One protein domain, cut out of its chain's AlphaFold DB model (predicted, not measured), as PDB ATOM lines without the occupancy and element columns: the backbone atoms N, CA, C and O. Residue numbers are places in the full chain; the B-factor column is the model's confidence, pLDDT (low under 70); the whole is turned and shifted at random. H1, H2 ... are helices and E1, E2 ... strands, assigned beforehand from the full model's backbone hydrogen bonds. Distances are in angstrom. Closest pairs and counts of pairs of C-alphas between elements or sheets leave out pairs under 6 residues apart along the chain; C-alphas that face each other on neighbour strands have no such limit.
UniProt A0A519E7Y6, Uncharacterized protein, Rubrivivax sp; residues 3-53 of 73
ATOM      1  N   TYR A   3     172.177 211.382 217.505       72.44
ATOM      2  CA  TYR A   3     171.778 212.050 216.274       72.44
ATOM      3  C   TYR A   3     172.783 213.159 215.980       72.44
ATOM      4  O   TYR A   3     173.165 213.899 216.890       72.44
ATOM      5  N   VAL A   4     173.237 213.255 214.735       73.00
ATOM      6  CA  VAL A   4     174.189 214.276 214.293       73.00
ATOM      7  C   VAL A   4     173.580 215.003 213.107       73.00
ATOM      8  O   VAL A   4     173.069 214.365 212.197       73.00
ATOM      9  N   PHE A   5     173.637 216.329 213.127       71.12
ATOM     10  CA  PHE A   5     173.113 217.184 212.071       71.12
ATOM     11  C   PHE A   5     174.170 218.207 211.665       71.12
ATOM     12  O   PHE A   5     174.907 218.716 212.507       71.12
ATOM     13  N   GLN A   6     174.252 218.506 210.374       67.31
ATOM     14  CA  GLN A   6     175.155 219.510 209.827       67.31
ATOM     15  C   GLN A   6     174.335 220.632 209.205       67.31
ATOM     16  O   GLN A   6     173.471 220.387 208.368       67.31
ATOM     17  N   SER A   7     174.637 221.865 209.597       65.38
ATOM     18  CA  SER A   7     174.069 223.072 209.001       65.38
ATOM     19  C   SER A   7     175.189 223.989 208.503       65.38
ATOM     20  O   SER A   7     176.338 223.835 208.931       65.38
ATOM     21  N   PRO A   8     174.865 225.022 207.705       67.94
ATOM     22  CA  PRO A   8     175.808 226.096 207.388       67.94
ATOM     23  C   PRO A   8     176.391 226.792 208.631       67.94
ATOM     24  O   PRO A   8     177.482 227.349 208.569       67.94
ATOM     25  N   SER A   9     175.683 226.752 209.764       65.94
ATOM     26  CA  SER A   9     176.096 227.342 211.042       65.94
ATOM     27  C   SER A   9     176.972 226.419 211.903       65.94
ATOM     28  O   SER A   9     177.463 226.855 212.942       65.94
ATOM     29  N   GLY A  10     177.174 225.156 211.502       68.88
ATOM     30  CA  GLY A  10     178.012 224.183 212.212       68.88
ATOM     31  C   GLY A  10     177.362 222.810 212.410       68.88
ATOM     32  O   GLY A  10     176.247 222.553 211.945       68.88
ATOM     33  N   THR A  11     178.084 221.924 213.109       74.38
ATOM     34  CA  THR A  11     177.652 220.555 213.439       74.38
ATOM     35  C   THR A  11     176.969 220.499 214.801       74.38
ATOM     36  O   THR A  11     177.482 221.018 215.796       74.38
ATOM     37  N   PHE A  12     175.859 219.776 214.863       74.75
ATOM     38  CA  PHE A  12     175.051 219.536 216.047       74.75
ATOM     39  C   PHE A  12     175.047 218.063 216.386       74.75
ATOM     40  O   PHE A  12     174.975 217.207 215.513       74.75
ATOM     41  N   THR A  13     175.117 217.746 217.669       76.81
ATOM     42  CA  THR A  13     175.050 216.371 218.153       76.81
ATOM     43  C   THR A  13     174.089 216.294 219.321       76.81
ATOM     44  O   THR A  13     174.327 216.897 220.367       76.81
ATOM     45  N   VAL A  14     173.033 215.504 219.163       77.81
ATOM     46  CA  VAL A  14     172.083 215.161 220.217       77.81
ATOM     47  C   VAL A  14     172.394 213.745 220.677       77.81
ATOM     48  O   VAL A  14     172.290 212.791 219.909       77.81
ATOM     49  N   LYS A  15     172.824 213.578 221.926       79.19
ATOM     50  CA  LYS A  15     173.269 212.279 222.443       79.19
ATOM     51  C   LYS A  15     172.559 211.925 223.735       79.19
ATOM     52  O   LYS A  15     172.537 212.715 224.678       79.19
ATOM     53  N   GLN A  16     172.067 210.693 223.798       79.31
ATOM     54  CA  GLN A  16     171.559 210.122 225.035       79.31
ATOM     55  C   GLN A  16     172.719 209.640 225.911       79.31
ATOM     56  O   GLN A  16     173.653 208.979 225.439       79.31
ATOM     57  N   ARG A  17     172.668 209.962 227.202       77.56
ATOM     58  CA  ARG A  17     173.576 209.417 228.213       77.56
ATOM     59  C   ARG A  17     173.071 208.074 228.730       77.56
ATOM     60  O   ARG A  17     171.886 207.779 228.673       77.56
ATOM     61  N   ILE A  18     173.974 207.314 229.350       75.56
ATOM     62  CA  ILE A  18     173.639 206.084 230.092       75.56
ATOM     63  C   ILE A  18     172.619 206.376 231.211       75.56
ATOM     64  O   ILE A  18     171.811 205.528 231.553       75.56
ATOM     65  N   SER A  19     172.595 207.612 231.724       77.69
ATOM     66  CA  SER A  19     171.612 208.088 232.705       77.69
ATOM     67  C   SER A  19     170.220 208.393 232.123       77.69
ATOM     68  O   SER A  19     169.433 209.047 232.797       77.69
ATOM     69  N   GLY A  20     169.942 208.071 230.856       76.69
ATOM     70  CA  GLY A  20     168.668 208.352 230.172       76.69
ATOM     71  C   GLY A  20     168.500 209.788 229.659       76.69
ATOM     72  O   GLY A  20     167.783 210.001 228.688       76.69
ATOM     73  N   ARG A  21     169.216 210.755 230.247       79.81
ATOM     74  CA  ARG A  21     169.169 212.180 229.868       79.81
ATOM     75  C   ARG A  21     169.796 212.458 228.505       79.81
ATOM     76  O   ARG A  21     170.811 211.856 228.140       79.81
ATOM     77  N   TRP A  22     169.257 213.452 227.817       80.25
ATOM     78  CA  TRP A  22     169.694 213.900 226.500       80.25
ATOM     79  C   TRP A  22     170.562 215.150 226.601       80.25
ATOM     80  O   TRP A  22     170.384 215.970 227.497       80.25
ATOM     81  N   ARG A  23     171.547 215.289 225.715       78.12
ATOM     82  CA  ARG A  23     172.410 216.474 225.645       78.12
ATOM     83  C   ARG A  23     172.609 216.920 224.218       78.12
ATOM     84  O   ARG A  23     172.742 216.077 223.332       78.12
ATOM     85  N   VAL A  24     172.737 218.228 224.055       75.38
ATOM     86  CA  VAL A  24     173.072 218.873 222.790       75.38
ATOM     87  C   VAL A  24     174.508 219.375 222.838       75.38
ATOM     88  O   VAL A  24     174.959 219.951 223.831       75.38
ATOM     89  N   ARG A  25     175.241 219.168 221.752       75.94
ATOM     90  CA  ARG A  25     176.535 219.792 221.502       75.94
ATOM     91  C   ARG A  25     176.504 220.483 220.153       75.94
ATOM     92  O   ARG A  25     175.997 219.917 219.192       75.94
ATOM     93  N   ILE A  26     177.100 221.664 220.111       74.88
ATOM     94  CA  ILE A  26     177.419 222.398 218.890       74.88
ATOM     95  C   ILE A  26     178.939 222.365 218.792       74.88
ATOM     96  O   ILE A  26     179.590 222.603 219.802       74.88
ATOM     97  N   ASP A  27     179.482 222.007 217.634       71.62
ATOM     98  CA  ASP A  27     180.903 221.736 217.350       71.62
ATOM     99  C   ASP A  27     181.911 222.380 218.336       71.62
ATOM    100  O   ASP A  27     182.510 221.687 219.178       71.62
ATOM    101  N   HIS A  28     181.993 223.718 218.291       64.62
ATOM    102  CA  HIS A  28     182.915 224.568 219.053       64.62
ATOM    103  C   HIS A  28     182.366 225.086 220.393       64.62
ATOM    104  O   HIS A  28     183.049 225.842 221.083       64.62
ATOM    105  N   MET A  29     181.151 224.704 220.781       65.31
ATOM    106  CA  MET A  29     180.568 225.061 222.073       65.31
ATOM    107  C   MET A  29     180.695 223.909 223.080       65.31
ATOM    108  O   MET A  29     180.674 222.730 222.708       65.31
ATOM    109  N   PRO A  30     180.807 224.222 224.383       65.12
ATOM    110  CA  PRO A  30     180.692 223.207 225.422       65.12
ATOM    111  C   PRO A  30     179.333 222.496 225.335       65.12
ATOM    112  O   PRO A  30     178.362 223.045 224.818       65.12
ATOM    113  N   TRP A  31     179.266 221.261 225.852       62.91
ATOM    114  CA  TRP A  31     178.001 220.533 225.987       62.91
ATOM    115  C   TRP A  31     176.986 221.418 226.707       62.91
ATOM    116  O   TRP A  31     177.193 221.763 227.872       62.91
ATOM    117  N   ALA A  32     175.922 221.778 225.996       64.19
ATOM    118  CA  ALA A  32     174.843 222.579 226.536       64.19
ATOM    119  C   ALA A  32     173.895 221.696 227.367       64.19
ATOM    120  O   ALA A  32     174.207 220.544 227.697       64.19
ATOM    121  N   ASP A  33     172.754 222.280 227.722       64.88
ATOM    122  CA  ASP A  33     171.707 221.759 228.592       64.88
ATOM    123  C   ASP A  33     171.454 220.245 228.511       64.88
ATOM    124  O   ASP A  33     171.549 219.581 227.473       64.88
ATOM    125  N   SER A  34     171.159 219.678 229.684       68.75
ATOM    126  CA  SER A  34     170.813 218.267 229.847       68.75
ATOM    127  C   SER A  34     169.304 218.113 229.978       68.75
ATOM    128  O   SER A  34     168.745 218.357 231.049       68.75
ATOM    129  N   PHE A  35     168.670 217.631 228.922       77.31
ATOM    130  CA  PHE A  35     167.229 217.456 228.813       77.31
ATOM    131  C   PHE A  35     166.786 216.091 229.349       77.31
ATOM    132  O   PHE A  35     167.579 215.141 229.406       77.31
ATOM    133  N   ALA A  36     165.535 216.010 229.800       76.69
ATOM    134  CA  ALA A  36     164.923 214.749 230.209       76.69
ATOM    135  C   ALA A  36     164.602 213.888 228.980       76.69
ATOM    136  O   ALA A  36     164.943 212.706 228.967       76.69
ATOM    137  N   ASP A  37     164.099 214.524 227.918       73.62
ATOM    138  CA  ASP A  37     163.613 213.869 226.710       73.62
ATOM    139  C   ASP A  37     164.351 214.326 225.443       73.62
ATOM    140  O   ASP A  37     164.939 215.409 225.378       73.62
ATOM    141  N   ALA A  38     164.330 213.474 224.411       67.56
ATOM    142  CA  ALA A  38     164.941 213.775 223.113       67.56
ATOM    143  C   ALA A  38     164.249 214.959 222.430       67.56
ATOM    144  O   ALA A  38     164.906 215.774 221.790       67.56
ATOM    145  N   GLN A  39     162.928 215.047 222.588       70.81
ATOM    146  CA  GLN A  39     162.104 216.078 221.973       70.81
ATOM    147  C   GLN A  39     162.443 217.467 222.514       70.81
ATOM    148  O   GLN A  39     162.632 218.381 221.721       70.81
ATOM    149  N   ASP A  40     162.642 217.607 223.827       74.06
ATOM    150  CA  ASP A  40     163.092 218.868 224.429       74.06
ATOM    151  C   ASP A  40     164.488 219.268 223.941       74.06
ATOM    152  O   ASP A  40     164.744 220.434 223.642       74.06
ATOM    153  N   ALA A  41     165.394 218.290 223.809       73.94
ATOM    154  CA  ALA A  41     166.734 218.536 223.285       73.94
ATOM    155  C   ALA A  41     166.701 219.034 221.833       73.94
ATOM    156  O   ALA A  41     167.503 219.889 221.461       73.94
ATOM    157  N   VAL A  42     165.784 218.506 221.020       70.62
ATOM    158  CA  VAL A  42     165.576 218.909 219.624       70.62
ATOM    159  C   VAL A  42     164.892 220.274 219.537       70.62
ATOM    160  O   VAL A  42     165.336 221.121 218.762       70.62
ATOM    161  N   TRP A  43     163.879 220.541 220.367       74.06
ATOM    162  CA  TRP A  43     163.198 221.838 220.401       74.06
ATOM    163  C   TRP A  43     164.149 222.972 220.772       74.06
ATOM    164  O   TRP A  43     164.220 223.966 220.052       74.06
ATOM    165  N   ALA A  44     164.969 222.782 221.808       73.69
ATOM    166  CA  ALA A  44     165.982 223.760 222.206       73.69
ATOM    167  C   ALA A  44     167.021 224.033 221.099       73.69
ATOM    168  O   ALA A  44     167.661 225.087 221.065       73.69
ATOM    169  N   LEU A  45     167.210 223.071 220.195       69.44
ATOM    170  CA  LEU A  45     168.060 223.196 219.017       69.44
ATOM    171  C   LEU A  45     167.348 223.999 217.916       69.44
ATOM    172  O   LEU A  45     167.970 224.866 217.307       69.44
ATOM    173  N   SER A  46     166.041 223.781 217.737       69.31
ATOM    174  CA  SER A  46     165.199 224.523 216.787       69.31
ATOM    175  C   SER A  46     164.992 225.995 217.116       69.31
ATOM    176  O   SER A  46     164.846 226.811 216.214       69.31
ATOM    177  N   GLU A  47     165.043 226.366 218.394       69.88
ATOM    178  CA  GLU A  47     164.987 227.776 218.795       69.88
ATOM    179  C   GLU A  47     166.256 228.546 218.409       69.88
ATOM    180  O   GLU A  47     166.241 229.772 218.306       69.88
ATOM    181  N   LYS A  48     167.375 227.838 218.220       64.31
ATOM    182  CA  LYS A  48     168.680 228.441 217.928       64.31
ATOM    183  C   LYS A  48     169.081 228.327 216.462       64.31
ATOM    184  O   LYS A  48     169.914 229.112 216.014       64.31
ATOM    185  N   PHE A  49     168.524 227.360 215.735       63.47
ATOM    186  CA  PHE A  49     168.906 227.044 214.364       63.47
ATOM    187  C   PHE A  49     167.688 226.692 213.526       63.47
ATOM    188  O   PHE A  49     166.736 226.089 214.011       63.47
ATOM    189  N   GLU A  50     167.753 227.030 212.242       58.06
ATOM    190  CA  GLU A  50     166.752 226.605 211.274       58.06
ATOM    191  C   GLU A  50     166.902 225.096 211.052       58.06
ATOM    192  O   GLU A  50     167.928 224.609 210.570       58.06
ATOM    193  N   VAL A  51     165.905 224.345 211.498       58.94
ATOM    194  CA  VAL A  51     165.922 222.884 211.538       58.94
ATOM    195  C   VAL A  51     164.558 222.339 211.105       58.94
ATOM    196  O   VAL A  51     163.564 223.066 211.184       58.94
ATOM    197  N   PRO A  52     164.476 221.073 210.652       58.19
ATOM    198  CA  PRO A  52     163.216 220.479 210.213       58.19
ATOM    199  C   PRO A  52     162.157 220.507 211.320       58.19
ATOM    200  O   PRO A  52     162.457 220.280 212.494       58.19
ATOM    201  N   SER A  53     160.903 220.758 210.950       60.47
ATOM    202  CA  SER A  53     159.793 220.944 211.896       60.47
ATOM    203  C   SER A  53     159.270 219.638 212.509       60.47
ATOM    204  O   SER A  53     158.530 219.684 213.490       60.47
TER     205      SER A  53
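What this domain is: This is residues 3 to 53 of the 73 residues of an uncharacterized protein of Rubrivivax sp (UniProt A0A519E7Y6). A small antiparallel sheet of three strands, E1, E2 and E3, has a single short helix, H1, packed over one of its faces, running along the strands over E2 and E3. The stretch between E3 and H1 folds back beside E3, where residues 34 to 35 pair with residues 22 to 23, before the chain passes over to the helix. The printed part has 51 residues with three named strands and one named helix, in the order E1, E2, E3, H1, and the sheet's order is E1 - E2 - E3. The class is mixed, helices and strands. The whole is compact, with a radius of gyration of the C-alphas of 10.3 A and spans of 31 by 24 by 15 A.

Where its parts are: Find C-alpha 3 at (171.778, 212.050, 216.274); from there E1 runs through residues 3 to 7, 13.4 A from first to last C-alpha. E2 takes residues 10 to 16 and is the longest strand, 20.1 A from C-alpha 10 at (178.012, 224.183, 212.212) to C-alpha 16. E3 follows at residues 22 to 26, 13.8 A long. Read on to residues 38 to 46 for H1, 12.5 A long, which ends with C-alpha 46 at (165.199, 224.523, 216.787).

How they stand to each other: Begin with the sheet, a meander, each strand the antiparallel neighbour of the one before. E1 and E2 form a hairpin, with 167 degrees between their directions; look for N 5 and O 12, 2.9 A apart and within hydrogen-bond range. E2 and E3 form a second hairpin, at 165 degrees, with N 13 and O 25 within hydrogen-bond range at 2.8 A. E1 and E3 are the edge strands. Outside the named strands there is one short pairing: residues 22 to 23 of E3 pair with residues 34 to 35, antiparallel. H1 is on the sheet at a height of 9.1 A. It lies over E3, and only just over E2, on which 3 of its C-alphas fall. On the local plane its line and that of E3 stand at 12 degrees, along the strands. The closest C-alphas of E3 and H1 are those of Trp 22 and Ala 38, 5.8 A apart; those of E2 and H1 are Val 14 and Ala 41, 7.0 A. In H1 every O i to N i+4 pair is within hydrogen-bond range.

The domain as a whole: The C-alphas farthest apart are those of Pro 8 and Ser 19, at 31.4 A. The printed part has no cut. The links E1 to E2 and E2 to E3 are tight, and the link E3 to H1, 11 residues, is long. The mean pLDDT of the printed part is 70.9; look for values under 70 at residues 6 to 10, 28 to 34, 38 and 45 to 53.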